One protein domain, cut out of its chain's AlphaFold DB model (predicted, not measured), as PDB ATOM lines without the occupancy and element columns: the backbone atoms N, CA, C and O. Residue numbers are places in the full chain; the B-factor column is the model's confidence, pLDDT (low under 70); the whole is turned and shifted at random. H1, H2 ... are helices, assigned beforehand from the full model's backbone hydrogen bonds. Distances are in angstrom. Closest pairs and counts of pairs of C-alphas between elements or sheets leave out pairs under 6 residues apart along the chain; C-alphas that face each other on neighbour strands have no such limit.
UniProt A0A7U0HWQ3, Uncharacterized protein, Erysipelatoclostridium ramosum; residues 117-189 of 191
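What this domain is: This is residues 117 to 189 of the 191 residues of an uncharacterized protein of Erysipelatoclostridium ramosum (UniProt A0A7U0HWQ3). A long helix, H4, runs through the middle, with H3 folded back beside its first half as a helical hairpin, H5 on the other side of it from H3, and H1 packed slantwise on it between those two. H2 comes near H4 with its last residues, Val 135 close to Val 168, at a steep tilt, and the loop of residues 137 to 147 reaches to the end of the domain far from H5. The printed part has 73 residues with five named helices, in the order H1, H2, H3, H4, H5, and no named strand; the class is all helix. The whole is compact, with a radius of gyration of the C-alphas of 11.8 A and spans of 33 by 25 by 20 A.

How they stand to each other: H1, residues 117 to 125, touches H4, residues 158 to 173, with residues 160 to 164 of H4 alone. Their closest C-alphas, those of Ile 119 and Thr 160, are 6.9 A apart, and the two run the same way at a steep tilt of 40 degrees. H2, residues 128 to 136, is close to H1 but not clearly touching, with the closest C-alphas, those of Ile 123 and Leu 131, 7.0 A apart. H2 is also close to H4 but not clearly touching, with the C-alphas of Val 135 and Val 168 closest at 6.1 A; they run opposite ways at 68 degrees, a steep tilt only just short of about perpendicular. H3, residues 148 to 154, forms a hairpin with H4: they touch, the closest C-alphas being those of Leu 152 and Leu 161 at 5.6 A, and run opposite ways at a shallow tilt of 21 degrees. H4 touches H3 with residues 158 to 165 alone. H4 is the hub, touching three helices. H5, residues 183 to 187, touches residues 163 to 167 of H4 alone, with the C-alphas of Lys 166 and Ile 186 closest at 6.9 A. H3 and H5 are apart, as are H1 and H3. In H2, H3, H4 and H5 every O i to N i+4 pair is within hydrogen-bond range; in H1 it is 4 of 5.

Where its parts are: H1 begins at C-alpha 117, at (0.206, -36.061, -29.916), and is 13.0 A long from first to last C-alpha. H2 measures 12.0 A and H3 10.1 A. H4 runs 22.6 A from C-alpha 158 at (0.878, -45.300, -21.242). H5, 6.2 A long, ends at C-alpha 187, at (2.645, -40.137, -35.269).

The domain as a whole: The two C-alphas farthest apart are those of Lys 143 and Lys 188, at 35.4 A. The printed part has no cut. The link from H2 to H3, 11 residues, is long. The mean pLDDT of the printed part is 87.4, and residues 138 to 146 are under 70.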
ATOM      1  N   LEU A 117      -0.192 -37.175 -29.049       88.25
ATOM      2  CA  LEU A 117       0.206 -36.061 -29.916       88.25
ATOM      3  C   LEU A 117       0.469 -34.768 -29.132       88.25
ATOM      4  O   LEU A 117       1.167 -33.873 -29.606       88.25
ATOM      5  N   SER A 118      -0.021 -34.672 -27.898       88.25
ATOM      6  CA  SER A 118       0.206 -33.521 -27.026       88.25
ATOM      7  C   SER A 118       1.670 -33.385 -26.616       88.25
ATOM      8  O   SER A 118       2.190 -32.270 -26.552       88.25
ATOM      9  N   ILE A 119       2.370 -34.506 -26.383       92.75
ATOM     10  CA  ILE A 119       3.796 -34.470 -26.017       92.75
ATOM     11  C   ILE A 119       4.663 -34.034 -27.201       92.75
ATOM     12  O   ILE A 119       5.662 -33.353 -26.987       92.75
ATOM     13  N   LYS A 120       4.249 -34.328 -28.447       93.94
ATOM     14  CA  LYS A 120       4.906 -33.821 -29.665       93.94
ATOM     15  C   LYS A 120       4.981 -32.298 -29.649       93.94
ATOM     16  O   LYS A 120       6.028 -31.731 -29.947       93.94
ATOM     17  N   LYS A 121       3.892 -31.627 -29.258       93.00
ATOM     18  CA  LYS A 121       3.857 -30.163 -29.158       93.00
ATOM     19  C   LYS A 121       4.885 -29.651 -28.149       93.00
ATOM     20  O   LYS A 121       5.634 -28.739 -28.467       93.00
ATOM     21  N   LEU A 122       4.985 -30.281 -26.978       93.50
ATOM     22  CA  LEU A 122       5.988 -29.925 -25.968       93.50
ATOM     23  C   LEU A 122       7.424 -30.182 -26.435       93.50
ATOM     24  O   LEU A 122       8.299 -29.359 -26.174       93.50
ATOM     25  N   ILE A 123       7.663 -31.278 -27.158       95.06
ATOM     26  CA  ILE A 123       8.962 -31.582 -27.773       95.06
ATOM     27  C   ILE A 123       9.363 -30.470 -28.746       95.06
ATOM     28  O   ILE A 123      10.476 -29.962 -28.668       95.06
ATOM     29  N   LEU A 124       8.452 -30.066 -29.634       93.94
ATOM     30  CA  LEU A 124       8.717 -29.052 -30.659       93.94
ATOM     31  C   LEU A 124       8.856 -27.631 -30.099       93.94
ATOM     32  O   LEU A 124       9.526 -26.806 -30.712       93.94
ATOM     33  N   LEU A 125       8.233 -27.342 -28.954       92.25
ATOM     34  CA  LEU A 125       8.412 -26.074 -28.243       92.25
ATOM     35  C   LEU A 125       9.747 -26.001 -27.496       92.25
ATOM     36  O   LEU A 125      10.222 -24.902 -27.225       92.25
ATOM     37  N   SER A 126      10.329 -27.147 -27.140       92.56
ATOM     38  CA  SER A 126      11.501 -27.205 -26.271       92.56
ATOM     39  C   SER A 126      12.789 -26.841 -27.004       92.56
ATOM     40  O   SER A 126      13.020 -27.264 -28.137       92.56
ATOM     41  N   ASP A 127      13.675 -26.104 -26.331       91.38
ATOM     42  CA  ASP A 127      15.034 -25.913 -26.837       91.38
ATOM     43  C   ASP A 127      15.876 -27.191 -26.688       91.38
ATOM     44  O   ASP A 127      15.518 -28.145 -25.987       91.38
ATOM     45  N   LYS A 128      17.030 -27.216 -27.365       91.88
ATOM     46  CA  LYS A 128      17.927 -28.376 -27.339       91.88
ATOM     47  C   LYS A 128      18.365 -28.731 -25.917       91.88
ATOM     48  O   LYS A 128      18.359 -29.904 -25.563       91.88
ATOM     49  N   LEU A 129      18.710 -27.736 -25.099       89.50
ATOM     50  CA  LEU A 129      19.156 -27.968 -23.726       89.50
ATOM     51  C   LEU A 129      18.067 -28.662 -22.892       89.50
ATOM     52  O   LEU A 129      18.351 -29.607 -22.154       89.50
ATOM     53  N   THR A 130      16.820 -28.214 -23.024       89.62
ATOM     54  CA  THR A 130      15.648 -28.796 -22.364       89.62
ATOM     55  C   THR A 130      15.403 -30.217 -22.855       89.62
ATOM     56  O   THR A 130      15.216 -31.109 -22.025       89.62
ATOM     57  N   LEU A 131      15.445 -30.453 -24.170       92.31
ATOM     58  CA  LEU A 131      15.280 -31.787 -24.753       92.31
ATOM     59  C   LEU A 131      16.353 -32.761 -24.263       92.31
ATOM     60  O   LEU A 131      15.999 -33.804 -23.715       92.31
ATOM     61  N   ASP A 132      17.631 -32.403 -24.394       90.56
ATOM     62  CA  ASP A 132      18.768 -33.211 -23.940       90.56
ATOM     63  C   ASP A 132      18.607 -33.564 -22.455       90.56
ATOM     64  O   ASP A 132      18.642 -34.735 -22.073       90.56
ATOM     65  N   THR A 133      18.307 -32.560 -21.622       87.38
ATOM     66  CA  THR A 133      18.089 -32.749 -20.181       87.38
ATOM     67  C   THR A 133      16.951 -33.731 -19.906       87.38
ATOM     68  O   THR A 133      17.115 -34.656 -19.113       87.38
ATOM     69  N   CYS A 134      15.793 -33.556 -20.545       89.75
ATOM     70  CA  CYS A 134      14.622 -34.414 -20.344       89.75
ATOM     71  C   CYS A 134      14.857 -35.855 -20.814       89.75
ATOM     72  O   CYS A 134      14.351 -36.792 -20.196       89.75
ATOM     73  N   VAL A 135      15.617 -36.030 -21.895       89.62
ATOM     74  CA  VAL A 135      15.951 -37.325 -22.503       89.62
ATOM     75  C   VAL A 135      16.985 -38.097 -21.674       89.62
ATOM     76  O   VAL A 135      16.927 -39.332 -21.595       89.62
ATOM     77  N   ASP A 136      17.928 -37.390 -21.055       83.12
ATOM     78  CA  ASP A 136      19.002 -37.996 -20.263       83.12
ATOM     79  C   ASP A 136      18.639 -38.164 -18.785       83.12
ATOM     80  O   ASP A 136      19.184 -39.046 -18.115       83.12
ATOM     81  N   CYS A 137      17.657 -37.408 -18.282       75.50
ATOM     82  CA  CYS A 137      17.070 -37.590 -16.956       75.50
ATOM     83  C   CYS A 137      16.245 -38.891 -16.882       75.50
ATOM     84  O   CYS A 137      15.013 -38.894 -16.872       75.50
ATOM     85  N   LYS A 138      16.951 -40.021 -16.790       58.84
ATOM     86  CA  LYS A 138      16.394 -41.352 -16.542       58.84
ATOM     87  C   LYS A 138      16.087 -41.521 -15.059       58.84
ATOM     88  O   LYS A 138      16.950 -41.928 -14.296       58.84
ATOM     89  N   ASP A 139      14.856 -41.225 -14.667       57.59
ATOM     90  CA  ASP A 139      14.200 -41.891 -13.529       57.59
ATOM     91  C   ASP A 139      14.918 -41.850 -12.164       57.59
ATOM     92  O   ASP A 139      14.688 -42.687 -11.292       57.59
ATOM     93  N   VAL A 140      15.804 -40.885 -11.932       46.47
ATOM     94  CA  VAL A 140      16.482 -40.799 -10.640       46.47
ATOM     95  C   VAL A 140      15.544 -40.101  -9.669       46.47
ATOM     96  O   VAL A 140      14.820 -39.190 -10.067       46.47
ATOM     97  N   ASN A 141      15.587 -40.517  -8.404       46.97
ATOM     98  CA  ASN A 141      14.962 -39.942  -7.208       46.97
ATOM     99  C   ASN A 141      15.298 -38.450  -6.967       46.97
ATOM    100  O   ASN A 141      15.598 -38.023  -5.852       46.97
ATOM    101  N   ASN A 142      15.275 -37.636  -8.015       48.12
ATOM    102  CA  ASN A 142      15.540 -36.226  -7.999       48.12
ATOM    103  C   ASN A 142      14.297 -35.555  -7.423       48.12
ATOM    104  O   ASN A 142      13.223 -35.518  -8.029       48.12
ATOM    105  N   LYS A 143      14.426 -35.076  -6.187       49.12
ATOM    106  CA  LYS A 143      13.318 -34.471  -5.440       49.12
ATOM    107  C   LYS A 143      12.792 -33.190  -6.107       49.12
ATOM    108  O   LYS A 143      11.694 -32.769  -5.746       49.12
ATOM    109  N   ILE A 144      13.533 -32.637  -7.075       50.72
ATOM    110  CA  ILE A 144      13.307 -31.324  -7.688       50.72
ATOM    111  C   ILE A 144      12.438 -31.408  -8.958       50.72
ATOM    112  O   ILE A 144      11.476 -30.655  -9.054       50.72
ATOM    113  N   ALA A 145      12.693 -32.342  -9.885       59.50
ATOM    114  CA  ALA A 145      11.869 -32.546 -11.087       59.50
ATOM    115  C   ALA A 145      11.999 -34.000 -11.599       59.50
ATOM    116  O   ALA A 145      13.088 -34.386 -12.031       59.50
ATOM    117  N   PRO A 146      10.948 -34.842 -11.520       65.38
ATOM    118  CA  PRO A 146      10.998 -36.192 -12.072       65.38
ATOM    119  C   PRO A 146      11.072 -36.141 -13.606       65.38
ATOM    120  O   PRO A 146      10.466 -35.271 -14.224       65.38
ATOM    121  N   GLY A 147      11.790 -37.088 -14.218       81.38
ATOM    122  CA  GLY A 147      11.880 -37.188 -15.678       81.38
ATOM    123  C   GLY A 147      10.515 -37.411 -16.346       81.38
ATOM    124  O   GLY A 147       9.579 -37.923 -15.723       81.38
ATOM    125  N   VAL A 148      10.411 -37.065 -17.632       90.31
ATOM    126  CA  VAL A 148       9.155 -37.116 -18.409       90.31
ATOM    127  C   VAL A 148       8.506 -38.505 -18.350       90.31
ATOM    128  O   VAL A 148       7.329 -38.617 -18.007       90.31
ATOM    129  N   SER A 149       9.281 -39.576 -18.577       91.06
ATOM    130  CA  SER A 149       8.782 -40.960 -18.523       91.06
ATOM    131  C   SER A 149       8.161 -41.313 -17.170       91.06
ATOM    132  O   SER A 149       7.104 -41.940 -17.105       91.06
ATOM    133  N   VAL A 150       8.790 -40.871 -16.078       87.69
ATOM    134  CA  VAL A 150       8.344 -41.135 -14.701       87.69
ATOM    135  C   VAL A 150       6.977 -40.526 -14.457       87.69
ATOM    136  O   VAL A 150       6.101 -41.152 -13.861       87.69
ATOM    137  N   HIS A 151       6.807 -39.281 -14.895       88.94
ATOM    138  CA  HIS A 151       5.576 -38.548 -14.675       88.94
ATOM    139  C   HIS A 151       4.428 -39.135 -15.500       88.94
ATOM    140  O   HIS A 151       3.379 -39.445 -14.939       88.94
ATOM    141  N   LEU A 152       4.659 -39.403 -16.791       92.31
ATOM    142  CA  LEU A 152       3.667 -40.050 -17.657       92.31
ATOM    143  C   LEU A 152       3.261 -41.432 -17.126       92.31
ATOM    144  O   LEU A 152       2.077 -41.767 -17.120       92.31
ATOM    145  N   LYS A 153       4.221 -42.211 -16.610       91.62
ATOM    146  CA  LYS A 153       3.953 -43.504 -15.966       91.62
ATOM    147  C   LYS A 153       3.107 -43.355 -14.701       91.62
ATOM    148  O   LYS A 153       2.156 -44.112 -14.532       91.62
ATOM    149  N   LYS A 154       3.410 -42.381 -13.834       89.81
ATOM    150  CA  LYS A 154       2.626 -42.100 -12.615       89.81
ATOM    151  C   LYS A 154       1.183 -41.712 -12.930       89.81
ATOM    152  O   LYS A 154       0.289 -42.162 -12.227       89.81
ATOM    153  N   LEU A 155       0.968 -40.929 -13.986       90.75
ATOM    154  CA  LEU A 155      -0.369 -40.552 -14.454       90.75
ATOM    155  C   LEU A 155      -1.113 -41.678 -15.188       90.75
ATOM    156  O   LEU A 155      -2.286 -41.520 -15.512       90.75
ATOM    157  N   GLY A 156      -0.458 -42.809 -15.472       93.12
ATOM    158  CA  GLY A 156      -1.051 -43.901 -16.245       93.12
ATOM    159  C   GLY A 156      -1.207 -43.590 -17.738       93.12
ATOM    160  O   GLY A 156      -1.940 -44.284 -18.441       93.12
ATOM    161  N   TYR A 157      -0.515 -42.574 -18.264       94.62
ATOM    162  CA  TYR A 157      -0.615 -42.142 -19.664       94.62
ATOM    163  C   TYR A 157       0.287 -42.988 -20.566       94.62
ATOM    164  O   TYR A 157       1.215 -42.495 -21.205       94.62
ATOM    165  N   LEU A 158       0.015 -44.296 -20.609       94.94
ATOM    166  CA  LEU A 158       0.878 -45.300 -21.242       94.94
ATOM    167  C   LEU A 158       1.069 -45.081 -22.750       94.94
ATOM    168  O   LEU A 158       2.154 -45.330 -23.268       94.94
ATOM    169  N   LYS A 159       0.045 -44.587 -23.462       95.44
ATOM    170  CA  LYS A 159       0.178 -44.263 -24.892       95.44
ATOM    171  C   LYS A 159       1.125 -43.075 -25.109       95.44
ATOM    172  O   LYS A 159       2.013 -43.162 -25.950       95.44
ATOM    173  N   THR A 160       0.982 -42.008 -24.322       96.12
ATOM    174  CA  THR A 160       1.887 -40.848 -24.365       96.12
ATOM    175  C   THR A 160       3.303 -41.223 -23.939       96.12
ATOM    176  O   THR A 160       4.264 -40.773 -24.556       96.12
ATOM    177  N   LEU A 161       3.448 -42.088 -22.930       95.44
ATOM    178  CA  LEU A 161       4.740 -42.646 -22.525       95.44
ATOM    179  C   LEU A 161       5.414 -43.385 -23.688       95.44
ATOM    180  O   LEU A 161       6.573 -43.117 -23.978       95.44
ATOM    181  N   ASN A 162       4.685 -44.254 -24.391       95.88
ATOM    182  CA  ASN A 162       5.216 -44.983 -25.545       95.88
ATOM    183  C   ASN A 162       5.651 -44.026 -26.673       95.88
ATOM    184  O   ASN A 162       6.730 -44.188 -27.242       95.88
ATOM    185  N   TYR A 163       4.860 -42.983 -26.952       96.94
ATOM    186  CA  TYR A 163       5.257 -41.936 -27.899       96.94
ATOM    187  C   TYR A 163       6.576 -41.280 -27.479       96.94
ATOM    188  O   TYR A 163       7.510 -41.189 -28.275       96.94
ATOM    189  N   TRP A 164       6.668 -40.854 -26.217       95.75
ATOM    190  CA  TRP A 164       7.870 -40.243 -25.658       95.75
ATOM    191  C   TRP A 164       9.093 -41.168 -25.760       95.75
ATOM    192  O   TRP A 164      10.162 -40.727 -26.169       95.75
ATOM    193  N   GLU A 165       8.950 -42.457 -25.457       95.06
ATOM    194  CA  GLU A 165      10.047 -43.430 -25.537       95.06
ATOM    195  C   GLU A 165      10.522 -43.673 -26.976       95.06
ATOM    196  O   GLU A 165      11.728 -43.751 -27.224       95.06
ATOM    197  N   LYS A 166       9.599 -43.726 -27.944       96.00
ATOM    198  CA  LYS A 166       9.941 -43.785 -29.375       96.00
ATOM    199  C   LYS A 166      10.666 -42.526 -29.835       96.00
ATOM    200  O   LYS A 166      11.662 -42.627 -30.548       96.00
ATOM    201  N   PHE A 167      10.205 -41.358 -29.389       96.38
ATOM    202  CA  PHE A 167      10.899 -40.098 -29.636       96.38
ATOM    203  C   PHE A 167      12.321 -40.130 -29.067       96.38
ATOM    204  O   PHE A 167      13.264 -39.850 -29.796       96.38
ATOM    205  N   VAL A 168      12.495 -40.534 -27.805       94.81
ATOM    206  CA  VAL A 168      13.813 -40.657 -27.157       94.81
ATOM    207  C   VAL A 168      14.746 -41.566 -27.960       94.81
ATOM    208  O   VAL A 168      15.924 -41.247 -28.118       94.81
ATOM    209  N   TYR A 169      14.236 -42.692 -28.467       94.31
ATOM    210  CA  TYR A 169      15.012 -43.611 -29.297       94.31
ATOM    211  C   TYR A 169      15.487 -42.953 -30.600       94.31
ATOM    212  O   TYR A 169      16.689 -42.952 -30.878       94.31
ATOM    213  N   GLU A 170      14.577 -42.347 -31.371       95.69
ATOM    214  CA  GLU A 170      14.942 -41.682 -32.629       95.69
ATOM    215  C   GLU A 170      15.838 -40.460 -32.388       95.69
ATOM    216  O   GLU A 170      16.820 -40.273 -33.099       95.69
ATOM    217  N   TYR A 171      15.587 -39.677 -31.338       95.56
ATOM    218  CA  TYR A 171      16.407 -38.518 -30.987       95.56
ATOM    219  C   TYR A 171      17.850 -38.900 -30.636       95.56
ATOM    220  O   TYR A 171      18.793 -38.220 -31.032       95.56
ATOM    221  N   LYS A 172      18.058 -40.028 -29.945       93.31
ATOM    222  CA  LYS A 172      19.410 -40.547 -29.674       93.31
ATOM    223  C   LYS A 172      20.092 -41.070 -30.931       93.31
ATOM    224  O   LYS A 172      21.284 -40.838 -31.122       93.31
ATOM    225  N   LYS A 173      19.342 -41.743 -31.804       95.06
ATOM    226  CA  LYS A 173      19.831 -42.237 -33.099       95.06
ATOM    227  C   LYS A 173      20.290 -41.098 -34.013       95.06
ATOM    228  O   LYS A 173      21.260 -41.274 -34.743       95.06
ATOM    229  N   THR A 174      19.655 -39.929 -33.932       94.12
ATOM    230  CA  THR A 174      20.044 -38.721 -34.677       94.12
ATOM    231  C   THR A 174      21.109 -37.879 -33.965       94.12
ATOM    232  O   THR A 174      21.299 -36.715 -34.306       94.12
ATOM    233  N   MET A 175      21.800 -38.437 -32.963       92.12
ATOM    234  CA  MET A 175      22.798 -37.721 -32.156       92.12
ATOM    235  C   MET A 175      22.248 -36.417 -31.549       92.12
ATOM    236  O   MET A 175      22.927 -35.392 -31.518       92.12
ATOM    237  N   TYR A 176      21.018 -36.468 -31.031       90.94
ATOM    238  CA  TYR A 176      20.340 -35.360 -30.354       90.94
ATOM    239  C   TYR A 176      20.046 -34.150 -31.268       90.94
ATOM    240  O   TYR A 176      20.057 -32.994 -30.822       90.94
ATOM    241  N   SER A 177      19.752 -34.409 -32.547       93.31
ATOM    242  CA  SER A 177      19.278 -33.416 -33.521       93.31
ATOM    243  C   SER A 177      17.775 -33.563 -33.764       93.31
ATOM    244  O   SER A 177      17.326 -34.550 -34.345       93.31
ATOM    245  N   ILE A 178      16.983 -32.572 -33.331       94.12
ATOM    246  CA  ILE A 178      15.511 -32.612 -33.442       94.12
ATOM    247  C   ILE A 178      15.044 -32.506 -34.897       94.12
ATOM    248  O   ILE A 178      14.024 -33.080 -35.259       94.12
ATOM    249  N   LYS A 179      15.815 -31.811 -35.742       93.75
ATOM    250  CA  LYS A 179      15.511 -31.626 -37.168       93.75
ATOM    251  C   LYS A 179      15.563 -32.935 -37.955       93.75
ATOM    252  O   LYS A 179      14.883 -33.054 -38.965       93.75
ATOM    253  N   ASP A 180      16.342 -33.896 -37.465       94.56
ATOM    254  CA  ASP A 180      16.566 -35.176 -38.134       94.56
ATOM    255  C   ASP A 180      15.649 -36.286 -37.592       94.56
ATOM    256  O   ASP A 180      15.656 -37.408 -38.098       94.56
ATOM    257  N   VAL A 181      14.841 -35.996 -36.561       95.19
ATOM    258  CA  VAL A 181      13.864 -36.949 -36.019       95.19
ATOM    259  C   VAL A 181      12.640 -37.010 -36.927       95.19
ATOM    260  O   VAL A 181      11.946 -36.016 -37.137       95.19
ATOM    261  N   ASN A 182      12.305 -38.210 -37.400       92.88
ATOM    262  CA  ASN A 182      11.093 -38.442 -38.180       92.88
ATOM    263  C   ASN A 182       9.860 -38.573 -37.267       92.88
ATOM    264  O   ASN A 182       9.408 -39.679 -36.962       92.88
ATOM    265  N   LEU A 183       9.319 -37.436 -36.823       93.12
ATOM    266  CA  LEU A 183       8.124 -37.395 -35.972       93.12
ATOM    267  C   LEU A 183       6.880 -37.961 -36.673       93.12
ATOM    268  O   LEU A 183       6.063 -38.592 -36.014       93.12
ATOM    269  N   ASP A 184       6.755 -37.816 -37.992       91.75
ATOM    270  CA  ASP A 184       5.596 -38.325 -38.743       91.75
ATOM    271  C   ASP A 184       5.522 -39.857 -38.724       91.75
ATOM    272  O   ASP A 184       4.441 -40.446 -38.688       91.75
ATOM    273  N   SER A 185       6.680 -40.523 -38.726       92.25
ATOM    274  CA  SER A 185       6.767 -41.974 -38.542       92.25
ATOM    275  C   SER A 185       6.261 -42.397 -37.163       92.25
ATOM    276  O   SER A 185       5.571 -43.408 -37.042       92.25
ATOM    277  N   ILE A 186       6.565 -41.609 -36.126       94.25
ATOM    278  CA  ILE A 186       6.068 -41.860 -34.770       94.25
ATOM    279  C   ILE A 186       4.555 -41.628 -34.729       94.25
ATOM    280  O   ILE A 186       3.833 -42.505 -34.263       94.25
ATOM    281  N   ASP A 187       4.066 -40.510 -35.270       92.50
ATOM    282  CA  ASP A 187       2.645 -40.137 -35.269       92.50
ATOM    283  C   ASP A 187       1.748 -41.207 -35.891       92.50
ATOM    284  O   ASP A 187       0.715 -41.541 -35.316       92.50
ATOM    285  N   LYS A 188       2.163 -41.806 -37.014       91.25
ATOM    286  CA  LYS A 188       1.416 -42.877 -37.702       91.25
ATOM    287  C   LYS A 188       1.118 -44.101 -36.832       91.25
ATOM    288  O   LYS A 188       0.258 -44.893 -37.189       91.25
ATOM    289  N   ILE A 189       1.837 -44.289 -35.728       90.06
ATOM    290  CA  ILE A 189       1.622 -45.404 -34.796       90.06
ATOM    291  C   ILE A 189       0.475 -45.096 -33.815       90.06
ATOM    292  O   ILE A 189      -0.071 -46.011 -33.201       90.06
TER     293      ILE A 189